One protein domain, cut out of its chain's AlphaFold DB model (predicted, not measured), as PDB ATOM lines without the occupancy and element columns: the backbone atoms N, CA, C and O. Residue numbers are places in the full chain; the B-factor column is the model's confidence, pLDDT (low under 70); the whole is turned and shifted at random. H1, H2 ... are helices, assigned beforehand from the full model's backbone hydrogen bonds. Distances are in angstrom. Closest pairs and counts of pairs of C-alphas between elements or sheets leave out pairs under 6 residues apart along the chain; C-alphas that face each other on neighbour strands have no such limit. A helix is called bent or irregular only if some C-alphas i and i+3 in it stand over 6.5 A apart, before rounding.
ATOM      1  N   ALA A  22      -5.721 -50.852  36.996       43.56
ATOM      2  CA  ALA A  22      -6.012 -50.818  35.567       43.56
ATOM      3  C   ALA A  22      -6.875 -49.604  35.134       43.56
ATOM      4  O   ALA A  22      -7.767 -49.723  34.298       43.56
ATOM      5  N   ARG A  23      -6.538 -48.420  35.636       50.94
ATOM      6  CA  ARG A  23      -6.696 -47.155  34.929       50.94
ATOM      7  C   ARG A  23      -5.321 -46.791  34.344       50.94
ATOM      8  O   ARG A  23      -4.686 -45.879  34.834       50.94
ATOM      9  N   GLY A  24      -4.702 -47.523  33.431       70.81
ATOM     10  CA  GLY A  24      -4.968 -48.795  32.779       70.81
ATOM     11  C   GLY A  24      -3.665 -49.143  32.105       70.81
ATOM     12  O   GLY A  24      -3.233 -48.382  31.260       70.81
ATOM     13  N   ILE A  25      -3.018 -50.264  32.428       82.94
ATOM     14  CA  ILE A  25      -1.785 -50.660  31.718       82.94
ATOM     15  C   ILE A  25      -1.973 -50.636  30.189       82.94
ATOM     16  O   ILE A  25      -1.029 -50.444  29.436       82.94
ATOM     17  N   MET A  26      -3.221 -50.794  29.725       88.56
ATOM     18  CA  MET A  26      -3.605 -50.534  28.344       88.56
ATOM     19  C   MET A  26      -3.492 -49.057  27.946       88.56
ATOM     20  O   MET A  26      -2.919 -48.820  26.902       88.56
ATOM     21  N   ASP A  27      -4.021 -48.102  28.718       86.69
ATOM     22  CA  ASP A  27      -3.916 -46.659  28.447       86.69
ATOM     23  C   ASP A  27      -2.440 -46.229  28.320       86.69
ATOM     24  O   ASP A  27      -2.063 -45.624  27.320       86.69
ATOM     25  N   GLU A  28      -1.579 -46.645  29.257       87.50
ATOM     26  CA  GLU A  28      -0.140 -46.321  29.236       87.50
ATOM     27  C   GLU A  28       0.606 -46.974  28.065       87.50
ATOM     28  O   GLU A  28       1.487 -46.376  27.442       87.50
ATOM     29  N   LEU A  29       0.276 -48.230  27.752       91.88
ATOM     30  CA  LEU A  29       0.938 -48.962  26.674       91.88
ATOM     31  C   LEU A  29       0.319 -48.693  25.304       91.88
ATOM     32  O   LEU A  29       0.923 -49.072  24.297       91.88
ATOM     33  N   PHE A  30      -0.857 -48.065  25.239       94.88
ATOM     34  CA  PHE A  30      -1.612 -47.903  24.004       94.88
ATOM     35  C   PHE A  30      -0.790 -47.233  22.900       94.88
ATOM     36  O   PHE A  30      -0.757 -47.806  21.808       94.88
ATOM     37  N   PRO A  31      -0.049 -46.130  23.143       94.69
ATOM     38  CA  PRO A  31       0.764 -45.504  22.102       94.69
ATOM     39  C   PRO A  31       1.748 -46.472  21.436       94.69
ATOM     40  O   PRO A  31       1.892 -46.515  20.212       94.69
ATOM     41  N   TYR A  32       2.378 -47.324  22.241       95.19
ATOM     42  CA  TYR A  32       3.346 -48.316  21.784       95.19
ATOM     43  C   TYR A  32       2.670 -49.507  21.101       95.19
ATOM     44  O   TYR A  32       3.139 -49.980  20.064       95.19
ATOM     45  N   ILE A  33       1.552 -49.983  21.655       94.44
ATOM     46  CA  ILE A  33       0.749 -51.072  21.090       94.44
ATOM     47  C   ILE A  33       0.181 -50.667  19.729       94.44
ATOM     48  O   ILE A  33       0.230 -51.467  18.792       94.44
ATOM     49  N   TYR A  34      -0.315 -49.436  19.601       96.06
ATOM     50  CA  TYR A  34      -0.838 -48.880  18.360       96.06
ATOM     51  C   TYR A  34       0.218 -48.943  17.256       96.06
ATOM     52  O   TYR A  34      -0.008 -49.575  16.221       96.06
ATOM     53  N   VAL A  35       1.416 -48.408  17.509       95.06
ATOM     54  CA  VAL A  35       2.523 -48.439  16.539       95.06
ATOM     55  C   VAL A  35       2.990 -49.867  16.251       95.06
ATOM     56  O   VAL A  35       3.173 -50.239  15.090       95.06
ATOM     57  N   ALA A  36       3.125 -50.711  17.278       94.81
ATOM     58  CA  ALA A  36       3.523 -52.107  17.103       94.81
ATOM     59  C   ALA A  36       2.514 -52.899  16.253       94.81
ATOM     60  O   ALA A  36       2.922 -53.719  15.426       94.81
ATOM     61  N   SER A  37       1.212 -52.632  16.392       95.69
ATOM     62  CA  SER A  37       0.141 -53.326  15.656       95.69
ATOM     63  C   SER A  37       0.227 -53.153  14.138       95.69
ATOM     64  O   SER A  37      -0.235 -54.014  13.390       95.69
ATOM     65  N   ARG A  38       0.903 -52.096  13.672       93.44
ATOM     66  CA  ARG A  38       1.156 -51.844  12.246       93.44
ATOM     67  C   ARG A  38       2.195 -52.794  11.647       93.44
ATOM     68  O   ARG A  38       2.274 -52.928  10.430       93.44
ATOM     69  N   ARG A  39       3.020 -53.424  12.491       93.38
ATOM     70  CA  ARG A  39       4.165 -54.264  12.093       93.38
ATOM     71  C   ARG A  39       4.076 -55.693  12.628       93.38
ATOM     72  O   ARG A  39       4.767 -56.577  12.132       93.38
ATOM     73  N   MET A  40       3.250 -55.924  13.645       91.31
ATOM     74  CA  MET A  40       3.165 -57.185  14.374       91.31
ATOM     75  C   MET A  40       1.714 -57.607  14.596       91.31
ATOM     76  O   MET A  40       0.839 -56.792  14.872       91.31
ATOM     77  N   SER A  41       1.463 -58.918  14.550       96.19
ATOM     78  CA  SER A  41       0.149 -59.456  14.923       96.19
ATOM     79  C   SER A  41      -0.138 -59.246  16.414       96.19
ATOM     80  O   SER A  41       0.764 -59.319  17.248       96.19
ATOM     81  N   LEU A  42      -1.414 -59.098  16.781       94.88
ATOM     82  CA  LEU A  42      -1.814 -58.878  18.180       94.88
ATOM     83  C   LEU A  42      -1.414 -60.036  19.105       94.88
ATOM     84  O   LEU A  42      -1.121 -59.827  20.278       94.88
ATOM     85  N   ARG A  43      -1.367 -61.264  18.570       94.62
ATOM     86  CA  ARG A  43      -0.860 -62.439  19.297       94.62
ATOM     87  C   ARG A  43       0.637 -62.325  19.573       94.62
ATOM     88  O   ARG A  43       1.065 -62.677  20.663       94.62
ATOM     89  N   ALA A  44       1.413 -61.821  18.613       94.75
ATOM     90  CA  ALA A  44       2.843 -61.592  18.794       94.75
ATOM     91  C   ALA A  44       3.115 -60.480  19.819       94.75
ATOM     92  O   ALA A  44       3.987 -60.653  20.659       94.75
ATOM     93  N   ILE A  45       2.338 -59.392  19.802       92.19
ATOM     94  CA  ILE A  45       2.448 -58.302  20.789       92.19
ATOM     95  C   ILE A  45       2.107 -58.815  22.192       92.19
ATOM     96  O   ILE A  45       2.894 -58.647  23.116       92.19
ATOM     97  N   SER A  46       0.967 -59.499  22.334       91.88
ATOM     98  CA  SER A  46       0.518 -60.109  23.593       91.88
ATOM     99  C   SER A  46       1.570 -61.065  24.167       91.88
ATOM    100  O   SER A  46       1.964 -60.929  25.323       91.88
ATOM    101  N   ARG A  47       2.101 -61.965  23.330       93.94
ATOM    102  CA  ARG A  47       3.168 -62.897  23.709       93.94
ATOM    103  C   ARG A  47       4.458 -62.175  24.103       93.94
ATOM    104  O   ARG A  47       5.069 -62.534  25.100       93.94
ATOM    105  N   TRP A  48       4.867 -61.157  23.346       93.75
ATOM    106  CA  TRP A  48       6.089 -60.408  23.634       93.75
ATOM    107  C   TRP A  48       6.010 -59.680  24.980       93.75
ATOM    108  O   TRP A  48       6.970 -59.737  25.748       93.75
ATOM    109  N   LEU A  49       4.871 -59.041  25.275       89.25
ATOM    110  CA  LEU A  49       4.616 -58.364  26.550       89.25
ATOM    111  C   LEU A  49       4.700 -59.337  27.731       89.25
ATOM    112  O   LEU A  49       5.329 -59.028  28.743       89.25
ATOM    113  N   GLU A  50       4.130 -60.532  27.585       89.75
ATOM    114  CA  GLU A  50       4.184 -61.553  28.628       89.75
ATOM    115  C   GLU A  50       5.610 -62.094  28.816       89.75
ATOM    116  O   GLU A  50       6.132 -62.065  29.928       89.75
ATOM    117  N   GLU A  51       6.275 -62.511  27.734       91.62
ATOM    118  CA  GLU A  51       7.592 -63.162  27.791       91.62
ATOM    119  C   GLU A  51       8.726 -62.215  28.216       91.62
ATOM    120  O   GLU A  51       9.649 -62.639  28.907       91.62
ATOM    121  N   ASN A  52       8.682 -60.943  27.804       88.50
ATOM    122  CA  ASN A  52       9.808 -60.015  27.989       88.50
ATOM    123  C   ASN A  52       9.572 -58.983  29.089       88.50
ATOM    124  O   ASN A  52      10.535 -58.414  29.605       88.50
ATOM    125  N   LYS A  53       8.309 -58.686  29.406       85.19
ATOM    126  CA  LYS A  53       7.937 -57.619  30.344       85.19
ATOM    127  C   LYS A  53       7.087 -58.115  31.508       85.19
ATOM    128  O   LYS A  53       6.790 -57.320  32.391       85.19
ATOM    129  N   ASN A  54       6.731 -59.406  31.544       86.38
ATOM    130  CA  ASN A  54       5.819 -59.983  32.535       86.38
ATOM    131  C   ASN A  54       4.460 -59.247  32.586       86.38
ATOM    132  O   ASN A  54       3.818 -59.157  33.631       86.38
ATOM    133  N   VAL A  55       4.027 -58.703  31.443       85.81
ATOM    134  CA  VAL A  55       2.774 -57.955  31.296       85.81
ATOM    135  C   VAL A  55       1.756 -58.820  30.564       85.81
ATOM    136  O   VAL A  55       1.906 -59.126  29.382       85.81
ATOM    137  N   LYS A  56       0.683 -59.201  31.260       88.62
ATOM    138  CA  LYS A  56      -0.374 -60.056  30.708       88.62
ATOM    139  C   LYS A  56      -1.503 -59.221  30.120       88.62
ATOM    140  O   LYS A  56      -2.455 -58.866  30.808       88.62
ATOM    141  N   ILE A  57      -1.424 -58.957  28.819       88.25
ATOM    142  CA  ILE A  57      -2.514 -58.342  28.054       88.25
ATOM    143  C   ILE A  57      -2.934 -59.309  26.956       88.25
ATOM    144  O   ILE A  57      -2.131 -59.686  26.104       88.25
ATOM    145  N   SER A  58      -4.207 -59.707  26.956       90.19
ATOM    146  CA  SER A  58      -4.723 -60.614  25.933       90.19
ATOM    147  C   SER A  58      -4.796 -59.924  24.566       90.19
ATOM    148  O   SER A  58      -5.168 -58.755  24.461       90.19
ATOM    149  N   HIS A  59      -4.532 -60.667  23.491       91.12
ATOM    150  CA  HIS A  59      -4.724 -60.170  22.122       91.12
ATOM    151  C   HIS A  59      -6.163 -59.683  21.846       91.12
ATOM    152  O   HIS A  59      -6.360 -58.810  21.005       91.12
ATOM    153  N   VAL A  60      -7.165 -60.216  22.559       91.62
ATOM    154  CA  VAL A  60      -8.564 -59.761  22.480       91.62
ATOM    155  C   VAL A  60      -8.714 -58.368  23.089       91.62
ATOM    156  O   VAL A  60      -9.371 -57.517  22.497       91.62
ATOM    157  N   SER A  61      -8.079 -58.113  24.235       92.00
ATOM    158  CA  SER A  61      -8.053 -56.790  24.869       92.00
ATOM    159  C   SER A  61      -7.362 -55.765  23.971       92.00
ATOM    160  O   SER A  61      -7.912 -54.692  23.753       92.00
ATOM    161  N   ILE A  62      -6.217 -56.127  23.377       92.94
ATOM    162  CA  ILE A  62      -5.521 -55.277  22.399       92.94
ATOM    163  C   ILE A  62      -6.437 -54.975  21.207       92.94
ATOM    164  O   ILE A  62      -6.559 -53.830  20.787       92.94
ATOM    165  N   SER A  63      -7.126 -55.989  20.675       95.38
ATOM    166  CA  SER A  63      -8.044 -55.794  19.552       95.38
ATOM    167  C   SER A  63      -9.194 -54.848  19.888       95.38
ATOM    168  O   SER A  63      -9.620 -54.109  19.006       95.38
ATOM    169  N   LYS A  64      -9.716 -54.884  21.119       93.75
ATOM    170  CA  LYS A  64     -10.755 -53.950  21.572       93.75
ATOM    171  C   LYS A  64     -10.211 -52.527  21.662       93.75
ATOM    172  O   LYS A  64     -10.841 -51.635  21.114       93.75
ATOM    173  N   ALA A  65      -9.033 -52.347  22.260       92.81
ATOM    174  CA  ALA A  65      -8.400 -51.035  22.371       92.81
ATOM    175  C   ALA A  65      -8.135 -50.408  20.993       92.81
ATOM    176  O   ALA A  65      -8.450 -49.251  20.769       92.81
ATOM    177  N   LEU A  66      -7.641 -51.186  20.023       94.69
ATOM    178  CA  LEU A  66      -7.417 -50.687  18.659       94.69
ATOM    179  C   LEU A  66      -8.717 -50.322  17.926       94.69
ATOM    180  O   LEU A  66      -8.708 -49.421  17.094       94.69
ATOM    181  N   LYS A  67      -9.828 -51.013  18.210       95.12
ATOM    182  CA  LYS A  67     -11.143 -50.660  17.648       95.12
ATOM    183  C   LYS A  67     -11.682 -49.352  18.218       95.12
ATOM    184  O   LYS A  67     -12.372 -48.645  17.503       95.12
ATOM    185  N   ASP A  68     -11.346 -49.056  19.466       92.19
ATOM    186  CA  ASP A  68     -11.702 -47.822  20.166       92.19
ATOM    187  C   ASP A  68     -10.504 -46.859  20.247       92.19
ATOM    188  O   ASP A  68     -10.299 -46.176  21.240       92.19
ATOM    189  N   SER A  69      -9.645 -46.846  19.219       93.00
ATOM    190  CA  SER A  69      -8.371 -46.111  19.276       93.00
ATOM    191  C   SER A  69      -8.531 -44.607  19.507       93.00
ATOM    192  O   SER A  69      -7.691 -44.002  20.165       93.00
ATOM    193  N   GLU A  70      -9.618 -44.024  19.004       91.62
ATOM    194  CA  GLU A  70      -9.943 -42.606  19.149       91.62
ATOM    195  C   GLU A  70     -10.025 -42.178  20.618       91.62
ATOM    196  O   GLU A  70      -9.449 -41.154  20.980       91.62
ATOM    197  N   SER A  71     -10.635 -42.990  21.490       90.44
ATOM    198  CA  SER A  71     -10.756 -42.656  22.914       90.44
ATOM    199  C   SER A  71      -9.390 -42.542  23.595       90.44
ATOM    200  O   SER A  71      -9.186 -41.679  24.446       90.44
ATOM    201  N   TYR A  72      -8.416 -43.354  23.182       91.88
ATOM    202  CA  TYR A  72      -7.050 -43.285  23.693       91.88
ATOM    203  C   TYR A  72      -6.282 -42.074  23.157       91.88
ATOM    204  O   TYR A  72      -5.526 -41.460  23.906       91.88
ATOM    205  N   PHE A  73      -6.473 -41.709  21.885       92.44
ATOM    206  CA  PHE A  73      -5.884 -40.486  21.332       92.44
ATOM    207  C   PHE A  73      -6.409 -39.241  22.049       92.44
ATOM    208  O   PHE A  73      -5.610 -38.388  22.429       92.44
ATOM    209  N   ILE A  74      -7.724 -39.169  22.278       89.56
ATOM    210  CA  ILE A  74      -8.363 -38.065  23.002       89.56
ATOM    211  C   ILE A  74      -7.804 -37.964  24.420       89.56
ATOM    212  O   ILE A  74      -7.338 -36.895  24.788       89.56
ATOM    213  N   LYS A  75      -7.741 -39.068  25.175       88.75
ATOM    214  CA  LYS A  75      -7.166 -39.066  26.534       88.75
ATOM    215  C   LYS A  75      -5.741 -38.517  26.576       88.75
ATOM    216  O   LYS A  75      -5.421 -37.701  27.431       88.75
ATOM    217  N   VAL A  76      -4.879 -38.944  25.648       91.50
ATOM    218  CA  VAL A  76      -3.506 -38.417  25.579       91.50
ATOM    219  C   VAL A  76      -3.529 -36.917  25.288       91.50
ATOM    220  O   VAL A  76      -2.788 -36.157  25.901       91.50
ATOM    221  N   LEU A  77      -4.381 -36.463  24.370       91.06
ATOM    222  CA  LEU A  77      -4.485 -35.043  24.045       91.06
ATOM    223  C   LEU A  77      -5.049 -34.207  25.204       91.06
ATOM    224  O   LEU A  77      -4.553 -33.107  25.428       91.06
ATOM    225  N   GLU A  78      -6.011 -34.719  25.972       89.38
ATOM    226  CA  GLU A  78      -6.552 -34.064  27.175       89.38
ATOM    227  C   GLU A  78      -5.463 -33.788  28.222       89.38
ATOM    228  O   GLU A  78      -5.503 -32.760  28.895       89.38
ATOM    229  N   GLU A  79      -4.463 -34.666  28.334       89.62
ATOM    230  CA  GLU A  79      -3.334 -34.486  29.254       89.62
ATOM    231  C   GLU A  79      -2.253 -33.543  28.700       89.62
ATOM    232  O   GLU A  79      -1.602 -32.820  29.454       89.62
ATOM    233  N   ILE A  80      -2.048 -33.545  27.381       93.44
ATOM    234  CA  ILE A  80      -0.905 -32.888  26.734       93.44
ATOM    235  C   ILE A  80      -1.222 -31.475  26.230       93.44
ATOM    236  O   ILE A  80      -0.348 -30.606  26.220       93.44
ATOM    237  N   VAL A  81      -2.460 -31.204  25.828       92.62
ATOM    238  CA  VAL A  81      -2.843 -29.910  25.247       92.62
ATOM    239  C   VAL A  81      -2.839 -28.772  26.269       92.62
ATOM    240  O   VAL A  81      -2.294 -27.722  25.930       92.62
ATOM    241  N   PRO A  82      -3.360 -28.921  27.503       93.12
ATOM    242  CA  PRO A  82      -3.312 -27.842  28.488       93.12
ATOM    243  C   PRO A  82      -1.893 -27.321  28.793       93.12
ATOM    244  O   PRO A  82      -1.686 -26.110  28.677       93.12
ATOM    245  N   PRO A  83      -0.885 -28.166  29.111       94.00
ATOM    246  CA  PRO A  83       0.475 -27.672  29.336       94.00
ATOM    247  C   PRO A  83       1.103 -27.092  28.062       94.00
ATOM    248  O   PRO A  83       1.810 -26.088  28.133       94.00
ATOM    249  N   ALA A  84       0.813 -27.661  26.887       94.94
ATOM    250  CA  ALA A  84       1.291 -27.106  25.623       94.94
ATOM    251  C   ALA A  84       0.704 -25.726  25.322       94.94
ATOM    252  O   ALA A  84       1.439 -24.841  24.891       94.94
ATOM    253  N   ARG A  85      -0.590 -25.519  25.590       94.38
ATOM    254  CA  ARG A  85      -1.257 -24.219  25.455       94.38
ATOM    255  C   ARG A  85      -0.653 -23.187  26.393       94.38
ATOM    256  O   ARG A  85      -0.292 -22.111  25.937       94.38
ATOM    257  N   PHE A  86      -0.462 -23.540  27.662       94.31
ATOM    258  CA  PHE A  86       0.176 -22.646  28.623       94.31
ATOM    259  C   PHE A  86       1.547 -22.157  28.124       94.31
ATOM    260  O   PHE A  86       1.811 -20.956  28.103       94.31
ATOM    261  N   LEU A  87       2.413 -23.067  27.666       94.12
ATOM    262  CA  LEU A  87       3.739 -22.693  27.162       94.12
ATOM    263  C   LEU A  87       3.674 -21.920  25.840       94.12
ATOM    264  O   LEU A  87       4.452 -20.986  25.649       94.12
ATOM    265  N   ALA A  88       2.750 -22.279  24.949       93.00
ATOM    266  CA  ALA A  88       2.507 -21.572  23.694       93.00
ATOM    267  C   ALA A  88       2.125 -20.105  23.945       93.00
ATOM    268  O   ALA A  88       2.737 -19.209  23.360       93.00
ATOM    269  N   ASP A  89       1.209 -19.862  24.885       93.50
ATOM    270  CA  ASP A  89       0.765 -18.521  25.270       93.50
ATOM    271  C   ASP A  89       1.921 -17.690  25.849       93.50
ATOM    272  O   ASP A  89       2.105 -16.531  25.478       93.50
ATOM    273  N   GLN A  90       2.757 -18.278  26.713       92.69
ATOM    274  CA  GLN A  90       3.926 -17.580  27.274       92.69
ATOM    275  C   GLN A  90       5.039 -17.344  26.239       92.69
ATOM    276  O   GLN A  90       5.796 -16.367  26.328       92.69
ATOM    277  N   GLY A  91       5.166 -18.252  25.272       91.62
ATOM    278  CA  GLY A  91       6.140 -18.206  24.188       91.62
ATOM    279  C   GLY A  91       5.726 -17.338  22.999       91.62
ATOM    280  O   GLY A  91       6.590 -17.023  22.186       91.62
ATOM    281  N   GLU A  92       4.452 -16.943  22.909       93.00
ATOM    282  CA  GLU A  92       3.844 -16.293  21.736       93.00
ATOM    283  C   GLU A  92       4.046 -17.104  20.438       93.00
ATOM    284  O   GLU A  92       4.296 -16.559  19.361       93.00
ATOM    285  N   ILE A  93       3.951 -18.434  20.540       91.75
ATOM    286  CA  ILE A  93       4.054 -19.368  19.408       91.75
ATOM    287  C   ILE A  93       2.843 -20.295  19.371       91.75
ATOM    288  O   ILE A  93       2.084 -20.374  20.329       91.75
ATOM    289  N   SER A  94       2.634 -21.011  18.266       92.12
ATOM    290  CA  SER A  94       1.494 -21.926  18.174       92.12
ATOM    291  C   SER A  94       1.681 -23.173  19.045       92.12
ATOM    292  O   SER A  94       2.793 -23.691  19.189       92.12
ATOM    293  N   ILE A  95       0.566 -23.718  19.540       91.50
ATOM    294  CA  ILE A  95       0.530 -25.011  20.250       91.50
ATOM    295  C   ILE A  95       1.133 -26.118  19.381       91.50
ATOM    296  O   ILE A  95       1.881 -26.960  19.869       91.50
ATOM    297  N   GLU A  96       0.852 -26.099  18.075       90.56
ATOM    298  CA  GLU A  96       1.434 -27.049  17.125       90.56
ATOM    299  C   GLU A  96       2.968 -27.003  17.148       90.56
ATOM    300  O   GLU A  96       3.609 -28.051  17.161       90.56
ATOM    301  N   THR A  97       3.556 -25.807  17.212       92.00
ATOM    302  CA  THR A  97       5.012 -25.655  17.304       92.00
ATOM    303  C   THR A  97       5.531 -26.278  18.601       92.00
ATOM    304  O   THR A  97       6.446 -27.090  18.554       92.00
ATOM    305  N   ILE A  98       4.889 -26.004  19.742       94.12
ATOM    306  CA  ILE A  98       5.254 -26.609  21.037       94.12
ATOM    307  C   ILE A  98       5.172 -28.147  21.013       94.12
ATOM    308  O   ILE A  98       6.033 -28.827  21.566       94.12
ATOM    309  N   LEU A  99       4.145 -28.716  20.377       93.44
ATOM    310  CA  LEU A  99       3.928 -30.166  20.355       93.44
ATOM    311  C   LEU A  99       4.815 -30.902  19.344       93.44
ATOM    312  O   LEU A  99       5.117 -32.082  19.534       93.44
ATOM    313  N   PHE A 100       5.215 -30.264  18.250       92.50
ATOM    314  CA  PHE A 100       5.882 -30.965  17.147       92.50
ATOM    315  C   PHE A 100       7.310 -30.493  16.870       92.50
ATOM    316  O   PHE A 100       7.987 -31.120  16.057       92.50
ATOM    317  N   ASP A 101       7.797 -29.483  17.589       93.19
ATOM    318  CA  ASP A 101       9.174 -29.004  17.536       93.19
ATOM    319  C   ASP A 101       9.781 -28.968  18.952       93.19
ATOM    320  O   ASP A 101       9.483 -28.099  19.772       93.19
ATOM    321  N   ALA A 102      10.634 -29.955  19.247       93.06
ATOM    322  CA  ALA A 102      11.290 -30.071  20.549       93.06
ATOM    323  C   ALA A 102      12.269 -28.915  20.816       93.06
ATOM    324  O   ALA A 102      12.429 -28.511  21.966       93.06
ATOM    325  N   ASP A 103      12.889 -28.364  19.768       94.31
ATOM    326  CA  ASP A 103      13.824 -27.246  19.907       94.31
ATOM    327  C   ASP A 103      13.059 -25.960  20.252       94.31
ATOM    328  O   ASP A 103      13.521 -25.148  21.056       94.31
ATOM    329  N   ALA A 104      11.854 -25.789  19.698       92.31
ATOM    330  CA  ALA A 104      10.973 -24.683  20.061       92.31
ATOM    331  C   ALA A 104      10.466 -24.784  21.510       92.31
ATOM    332  O   ALA A 104      10.426 -23.768  22.209       92.31
ATOM    333  N   LEU A 105      10.119 -25.992  21.977       94.06
ATOM    334  CA  LEU A 105       9.778 -26.230  23.383       94.06
ATOM    335  C   LEU A 105      10.944 -25.846  24.303       94.06
ATOM    336  O   LEU A 105      10.745 -25.043  25.218       94.06
ATOM    337  N   ASP A 106      12.144 -26.383  24.048       93.94
ATOM    338  CA  ASP A 106      13.325 -26.068  24.859       93.94
ATOM    339  C   ASP A 106      13.555 -24.556  24.865       93.94
ATOM    340  O   ASP A 106      13.619 -23.947  25.929       93.94
ATOM    341  N   TYR A 107      13.537 -23.900  23.703       93.19
ATOM    342  CA  TYR A 107      13.700 -22.450  23.622       93.19
ATOM    343  C   TYR A 107      12.724 -21.678  24.529       93.19
ATOM    344  O   TYR A 107      13.148 -20.769  25.252       93.19
ATOM    345  N   VAL A 108      11.436 -22.032  24.542       93.31
ATOM    346  CA  VAL A 108      10.443 -21.384  25.414       93.31
ATOM    347  C   VAL A 108      10.754 -21.632  26.889       93.31
ATOM    348  O   VAL A 108      10.794 -20.676  27.665       93.31
ATOM    349  N   ILE A 109      11.057 -22.873  27.280       91.75
ATOM    350  CA  ILE A 109      11.428 -23.216  28.663       91.75
ATOM    351  C   ILE A 109      12.654 -22.406  29.109       91.75
ATOM    352  O   ILE A 109      12.637 -21.736  30.148       91.75
ATOM    353  N   GLN A 110      13.703 -22.404  28.283       90.19
ATOM    354  CA  GLN A 110      14.967 -21.728  28.561       90.19
ATOM    355  C   GLN A 110      14.802 -20.214  28.704       90.19
ATOM    356  O   GLN A 110      15.440 -19.598  29.561       90.19
ATOM    357  N   THR A 111      13.973 -19.601  27.859       89.06
ATOM    358  CA  THR A 111      13.849 -18.139  27.795       89.06
ATOM    359  C   THR A 111      12.811 -17.570  28.751       89.06
ATOM    360  O   THR A 111      12.996 -16.449  29.225       89.06
ATOM    361  N   LYS A 112      11.742 -18.314  29.056       87.56
ATOM    362  CA  LYS A 112      10.608 -17.810  29.845       87.56
ATOM    363  C   LYS A 112      10.595 -18.300  31.289       87.56
ATOM    364  O   LYS A 112      10.114 -17.570  32.148       87.56
ATOM    365  N   PHE A 113      11.152 -19.479  31.575       85.81
ATOM    366  CA  PHE A 113      10.937 -20.136  32.872       85.81
ATOM    367  C   PHE A 113      12.213 -20.528  33.613       85.81
ATOM    368  O   PHE A 113      12.149 -20.872  34.783       85.81
ATOM    369  N   ARG A 114      13.400 -20.437  33.001       78.19
ATOM    370  CA  ARG A 114      14.642 -20.853  33.679       78.19
ATOM    371  C   ARG A 114      15.166 -19.857  34.715       78.19
ATOM    372  O   ARG A 114      15.956 -20.226  35.585       78.19
ATOM    373  N   GLN A 115      14.781 -18.588  34.613       83.69
ATOM    374  CA  GLN A 115      15.217 -17.570  35.563       83.69
ATOM    375  C   GLN A 115      14.329 -17.615  36.802       83.69
ATOM    376  O   GLN A 115      13.118 -17.427  36.708       83.69
ATOM    377  N   GLN A 116      14.943 -17.858  37.961       85.94
ATOM    378  CA  GLN A 116      14.212 -17.832  39.220       85.94
ATOM    379  C   GLN A 116      13.681 -16.418  39.489       85.94
ATOM    380  O   GLN A 116      14.454 -15.456  39.409       85.94
ATOM    381  N   PRO A 117      12.392 -16.286  39.832       89.75
ATOM    382  CA  PRO A 117      11.812 -15.017  40.241       89.75
ATOM    383  C   PRO A 117      12.445 -14.486  41.529       89.75
ATOM    384  O   PRO A 117      12.987 -15.234  42.347       89.75
ATOM    385  N   GLU A 118      12.305 -13.181  41.752       91.31
ATOM    386  CA  GLU A 118      12.699 -12.561  43.015       91.31
ATOM    387  C   GLU A 118      11.951 -13.212  44.199       91.31
ATOM    388  O   GLU A 118      10.774 -13.562  44.070       91.31
ATOM    389  N   PRO A 119      12.560 -13.344  45.395       90.81
ATOM    390  CA  PRO A 119      11.956 -14.070  46.520       90.81
ATOM    391  C   PRO A 119      10.560 -13.588  46.948       90.81
ATOM    392  O   PRO A 119       9.800 -14.344  47.548       90.81
ATOM    393  N   ASN A 120      10.218 -12.331  46.654       93.12
ATOM    394  CA  ASN A 120       8.938 -11.721  47.020       93.12
ATOM    395  C   ASN A 120       7.928 -11.657  45.862       93.12
ATOM    396  O   ASN A 120       6.798 -11.211  46.073       93.12
ATOM    397  N   ASP A 121       8.304 -12.098  44.659       92.62
ATOM    398  CA  ASP A 121       7.421 -12.118  43.496       92.62
ATOM    399  C   ASP A 121       6.600 -13.410  43.456       92.62
ATOM    400  O   ASP A 121       6.932 -14.387  42.785       92.62
ATOM    401  N   LYS A 122       5.499 -13.423  44.211       92.38
ATOM    402  CA  LYS A 122       4.598 -14.582  44.262       92.38
ATOM    403  C   LYS A 122       4.057 -14.967  42.885       92.38
ATOM    404  O   LYS A 122       3.920 -16.155  42.623       92.38
ATOM    405  N   ALA A 123       3.737 -13.984  42.042       90.88
ATOM    406  CA  ALA A 123       3.189 -14.240  40.715       90.88
ATOM    407  C   ALA A 123       4.248 -14.880  39.810       90.88
ATOM    408  O   ALA A 123       3.963 -15.881  39.158       90.88
ATOM    409  N   GLY A 124       5.480 -14.367  39.853       91.00
ATOM    410  CA  GLY A 124       6.617 -14.971  39.170       91.00
ATOM    411  C   GLY A 124       6.864 -16.410  39.614       91.00
ATOM    412  O   GLY A 124       7.059 -17.276  38.768       91.00
ATOM    413  N   TRP A 125       6.814 -16.705  40.921       92.38
ATOM    414  CA  TRP A 125       6.992 -18.079  41.416       92.38
ATOM    415  C   TRP A 125       5.888 -19.024  40.948       92.38
ATOM    416  O   TRP A 125       6.200 -20.142  40.548       92.38
ATOM    417  N   THR A 126       4.625 -18.591  40.952       91.81
ATOM    418  CA  THR A 126       3.528 -19.385  40.377       91.81
ATOM    419  C   THR A 126       3.798 -19.703  38.908       91.81
ATOM    420  O   THR A 126       3.796 -20.872  38.535       91.81
ATOM    421  N   LEU A 127       4.126 -18.684  38.106       89.69
ATOM    422  CA  LEU A 127       4.411 -18.845  36.680       89.69
ATOM    423  C   LEU A 127       5.613 -19.770  36.429       89.69
ATOM    424  O   LEU A 127       5.571 -20.613  35.536       89.69
ATOM    425  N   TYR A 128       6.671 -19.639  37.236       90.94
ATOM    426  CA  TYR A 128       7.848 -20.505  37.191       90.94
ATOM    427  C   TYR A 128       7.466 -21.975  37.409       90.94
ATOM    428  O   TYR A 128       7.846 -22.825  36.610       90.94
ATOM    429  N   TYR A 129       6.690 -22.283  38.455       92.06
ATOM    430  CA  TYR A 129       6.296 -23.666  38.755       92.06
ATOM    431  C   TYR A 129       5.328 -24.244  37.723       92.06
ATOM    432  O   TYR A 129       5.437 -25.423  37.387       92.06
ATOM    433  N   GLU A 130       4.395 -23.440  37.215       92.69
ATOM    434  CA  GLU A 130       3.486 -23.853  36.141       92.69
ATOM    435  C   GLU A 130       4.261 -24.163  34.855       92.69
ATOM    436  O   GLU A 130       4.030 -25.208  34.246       92.69
ATOM    437  N   GLY A 131       5.246 -23.334  34.492       92.69
ATOM    438  CA  GLY A 131       6.116 -23.578  33.341       92.69
ATOM    439  C   GLY A 131       7.036 -24.779  33.497       92.69
ATOM    440  O   GLY A 131       7.139 -25.576  32.570       92.69
ATOM    441  N   ASP A 132       7.652 -24.952  34.667       91.44
ATOM    442  CA  ASP A 132       8.486 -26.121  34.972       91.44
ATOM    443  C   ASP A 132       7.662 -27.418  34.915       91.44
ATOM    444  O   ASP A 132       8.061 -28.396  34.283       91.44
ATOM    445  N   THR A 133       6.452 -27.397  35.480       93.12
ATOM    446  CA  THR A 133       5.526 -28.539  35.439       93.12
ATOM    447  C   THR A 133       5.078 -28.844  34.010       93.12
ATOM    448  O   THR A 133       5.113 -30.000  33.587       93.12
ATOM    449  N   ALA A 134       4.674 -27.823  33.247       94.62
ATOM    450  CA  ALA A 134       4.249 -27.987  31.862       94.62
ATOM    451  C   ALA A 134       5.392 -28.514  30.981       94.62
ATOM    452  O   ALA A 134       5.187 -29.452  30.208       94.62
ATOM    453  N   GLY A 135       6.600 -27.967  31.143       93.88
ATOM    454  CA  GLY A 135       7.799 -28.423  30.446       93.88
ATOM    455  C   GLY A 135       8.112 -29.881  30.763       93.88
ATOM    456  O   GLY A 135       8.228 -30.695  29.848       93.88
ATOM    457  N   TYR A 136       8.112 -30.246  32.049       92.44
ATOM    458  CA  TYR A 136       8.328 -31.623  32.485       92.44
ATOM    459  C   TYR A 136       7.329 -32.599  31.852       92.44
ATOM    460  O   TYR A 136       7.742 -33.659  31.374       92.44
ATOM    461  N   ILE A 137       6.035 -32.255  31.819       92.88
ATOM    462  CA  ILE A 137       4.995 -33.097  31.206       92.88
ATOM    463  C   ILE A 137       5.275 -33.290  29.714       92.88
ATOM    464  O   ILE A 137       5.231 -34.416  29.223       92.88
ATOM    465  N   LEU A 138       5.590 -32.232  28.971       94.44
ATOM    466  CA  LEU A 138       5.825 -32.375  27.536       94.44
ATOM    467  C   LEU A 138       7.112 -33.148  27.238       94.44
ATOM    468  O   LEU A 138       7.093 -34.063  26.416       94.44
ATOM    469  N   GLU A 139       8.207 -32.846  27.928       92.25
ATOM    470  CA  GLU A 139       9.485 -33.538  27.739       92.25
ATOM    471  C   GLU A 139       9.384 -35.027  28.090       92.25
ATOM    472  O   GLU A 139       9.846 -35.884  27.335       92.25
ATOM    473  N   ASN A 140       8.750 -35.352  29.223       88.62
ATOM    474  CA  ASN A 140       8.785 -36.705  29.775       88.62
ATOM    475  C   ASN A 140       7.572 -37.561  29.409       88.62
ATOM    476  O   ASN A 140       7.700 -38.786  29.365       88.62
ATOM    477  N   CYS A 141       6.419 -36.957  29.130       90.06
ATOM    478  CA  CYS A 141       5.218 -37.695  28.749       90.06
ATOM    479  C   CYS A 141       5.009 -37.645  27.240       90.06
ATOM    480  O   CYS A 141       4.873 -38.699  26.633       90.06
ATOM    481  N   TRP A 142       5.031 -36.463  26.616       93.88
ATOM    482  CA  TRP A 142       4.728 -36.330  25.188       93.88
ATOM    483  C   TRP A 142       5.894 -36.736  24.285       93.88
ATOM    484  O   TRP A 142       5.749 -37.650  23.476       93.88
ATOM    485  N   PHE A 143       7.066 -36.114  24.424       92.69
ATOM    486  CA  PHE A 143       8.203 -36.353  23.523       92.69
ATOM    487  C   PHE A 143       8.830 -37.748  23.670       92.69
ATOM    488  O   PHE A 143       9.507 -38.210  22.749       92.69
ATOM    489  N   ASN A 144       8.523 -38.461  24.756       90.06
ATOM    490  CA  ASN A 144       8.854 -39.877  24.916       90.06
ATOM    491  C   ASN A 144       7.905 -40.829  24.163       90.06
ATOM    492  O   ASN A 144       8.243 -42.002  23.982       90.06
ATOM    493  N   LEU A 145       6.737 -40.365  23.697       92.56
ATOM    494  CA  LEU A 145       5.845 -41.193  22.887       92.56
ATOM    495  C   LEU A 145       6.428 -41.450  21.491       92.56
ATOM    496  O   LEU A 145       7.116 -40.589  20.924       92.56
ATOM    497  N   PRO A 146       6.085 -42.598  20.871       93.44
ATOM    498  CA  PRO A 146       6.485 -42.888  19.502       93.44
ATOM    499  C   PRO A 146       6.103 -41.754  18.544       93.44
ATOM    500  O   PRO A 146       4.952 -41.321  18.515       93.44
ATOM    501  N   GLU A 147       7.045 -41.319  17.707       92.06
ATOM    502  CA  GLU A 147       6.819 -40.250  16.723       92.06
ATOM    503  C   GLU A 147       5.620 -40.549  15.813       92.06
ATOM    504  O   GLU A 147       4.788 -39.682  15.573       92.06
ATOM    505  N   GLU A 148       5.472 -41.803  15.377       92.50
ATOM    506  CA  GLU A 148       4.325 -42.241  14.575       92.50
ATOM    507  C   GLU A 148       2.984 -42.056  15.298       92.50
ATOM    508  O   GLU A 148       1.986 -41.746  14.655       92.50
ATOM    509  N   PHE A 149       2.953 -42.245  16.620       93.81
ATOM    510  CA  PHE A 149       1.748 -42.034  17.417       93.81
ATOM    511  C   PHE A 149       1.441 -40.542  17.545       93.81
ATOM    512  O   PHE A 149       0.316 -40.130  17.281       93.81
ATOM    513  N   ARG A 150       2.457 -39.723  17.854       93.12
ATOM    514  CA  ARG A 150       2.324 -38.258  17.907       93.12
ATOM    515  C   ARG A 150       1.846 -37.680  16.574       93.12
ATOM    516  O   ARG A 150       0.967 -36.824  16.545       93.12
ATOM    517  N   ALA A 151       2.381 -38.171  15.458       91.06
ATOM    518  CA  ALA A 151       1.947 -37.771  14.125       91.06
ATOM    519  C   ALA A 151       0.473 -38.122  13.860       91.06
ATOM    520  O   ALA A 151      -0.226 -37.357  13.196       91.06
ATOM    521  N   GLU A 152      -0.020 -39.241  14.395       91.19
ATOM    522  CA  GLU A 152      -1.437 -39.596  14.293       91.19
ATOM    523  C   GLU A 152      -2.305 -38.722  15.208       91.19
ATOM    524  O   GLU A 152      -3.345 -38.238  14.765       91.19
ATOM    525  N   CYS A 153      -1.846 -38.404  16.427       89.88
ATOM    526  CA  CYS A 153      -2.503 -37.426  17.300       89.88
ATOM    527  C   CYS A 153      -2.727 -36.083  16.598       89.88
ATOM    528  O   CYS A 153      -3.733 -35.444  16.861       89.88
ATOM    529  N   LYS A 154      -1.853 -35.660  15.673       83.62
ATOM    530  CA  LYS A 154      -2.057 -34.435  14.877       83.62
ATOM    531  C   LYS A 154      -3.346 -34.469  14.047       83.62
ATOM    532  O   LYS A 154      -3.982 -33.438  13.856       83.62
ATOM    533  N   ARG A 155      -3.743 -35.646  13.552       78.88
ATOM    534  CA  ARG A 155      -4.989 -35.825  12.787       78.88
ATOM    535  C   ARG A 155      -6.214 -35.734  13.688       78.88
ATOM    536  O   ARG A 155      -7.190 -35.106  13.302       78.88
ATOM    537  N   PHE A 156      -6.125 -36.290  14.895       71.06
ATOM    538  CA  PHE A 156      -7.155 -36.136  15.928       71.06
ATOM    539  C   PHE A 156      -7.163 -34.724  16.534       71.06
ATOM    540  O   PHE A 156      -8.207 -34.224  16.924       71.06
ATOM    541  N   GLY A 157      -6.024 -34.032  16.528       57.31
ATOM    542  CA  GLY A 157      -5.851 -32.660  17.000       57.31
ATOM    543  C   GLY A 157      -6.519 -31.599  16.124       57.31
ATOM    544  O   GLY A 157      -6.630 -30.461  16.558       57.31
ATOM    545  N   GLN A 158      -7.046 -31.949  14.944       55.00
ATOM    546  CA  GLN A 158      -7.971 -31.069  14.210       55.00
ATOM    547  C   GLN A 158      -9.304 -30.857  14.960       55.00
ATOM    548  O   GLN A 158     -10.040 -29.928  14.633       55.00
ATOM    549  N   ILE A 159      -9.591 -31.680  15.979       48.66
ATOM    550  CA  ILE A 159     -10.696 -31.524  16.945       48.66
ATOM    551  C   ILE A 159     -10.348 -30.474  18.023       48.66
ATOM    552  O   ILE A 159     -11.213 -29.994  18.742       48.66
ATOM    553  N   ILE A 160      -9.082 -30.062  18.110       50.91
ATOM    554  CA  ILE A 160      -8.567 -29.062  19.053       50.91
ATOM    555  C   ILE A 160      -8.287 -27.779  18.260       50.91
ATOM    556  O   ILE A 160      -7.187 -27.232  18.271       50.91
TER     557      ILE A 160
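AT A GLANCE: This is residues 22 to 160 of the 188 residues of an uncharacterized protein of Pontiella sulfatireligans (UniProt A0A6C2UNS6). Picture an elongated, loose model of two helical lobes joined by a long bent helix, H4: H1, H2 and H3 make a small lobe at one end, and H5, H6 and H7 gather round arm H4b at the other. H8 crosses arm H4a between the lobes and also reaches H1, while the tip of the H6 and H7 hairpin, residues 118 to 123, sticks out. The printed part has 139 residues with eight named helices, H1 to H8 in order, and no named strand; the class is all helix, with mostly crossed packing. The radius of gyration of the C-alphas is 18.0 A, and the spans are 57 by 31 by 23 A.

IN THESE COORDINATES: Find C-alpha 25 at (-1.785, -50.660, 31.718); from there H1 runs to residue 37, 16.4 A, irregular, with C-alphas 28 and 31 standing 7.2 A apart. Next come H2, residues 42 to 53, 15.6 A, and H3, residues 59 to 67, 12.3 A. H4, residues 69 to 91, was assigned as one helix by its hydrogen bonds but is bent, with C-alphas 79 and 82 6.7 A apart; its arms are H4a, residues 69 to 79, 16.1 A, and H4b, residues 82 to 91, 14.2 A, at a steep tilt of 49 degrees. H5 spans residues 95 to 100, 8.6 A, and H6 residues 102 to 113, 15.8 A. Look for C-alpha 122 at (4.598, -14.582, 44.262), where H7 begins its 28.9 A to residue 142. H8, residues 147 to 159, 19.6 A, ends at C-alpha 159, (-10.696, -31.524, 16.945).

HOW THE PARTS SIT: H4 is the hub, touching four other helices. Before it, H1 touches H3 about perpendicular at 82 degrees, closest at C-alphas 34 and 66, 6.8 A, and H2 touches H3 at C-alphas 42 and 59, 5.1 A. H4a touches H8 at 85 degrees, C-alphas 73 and 153 being closest at 6.1 A. H4b touches H7 at a steep tilt of 59 degrees, opposite ways, C-alphas 83 and 134 at 4.6 A. H4b also touches H5, C-alphas 88 and 95 at 5.3 A, and H6, C-alphas 91 and 108 at 5.5 A. H5 and H6 touch only at the corner. H6 and H7 form a helical hairpin at a shallow tilt of 16 degrees, C-alphas 113 and 128 at 5.3 A. H8 touches H1 with residues 148 to 149 alone, C-alphas 31 and 149 at 5.9 A. H2 and H7 are among the pairs apart. In H2, H3, H4a, H4b, H5, H6 and H7 every O i to N i+4 pair is within hydrogen-bond range; in H1 it is 7 of 9 and in H8 6 of 9.

THE WHOLE: The C-alphas of Arg 43 and Asn 120 are the two farthest apart, 58.6 A. The printed part has no cut and no long link. Mean pLDDT of the printed part is 89.6, with residues 22 to 23 and 157 to 160 under 70.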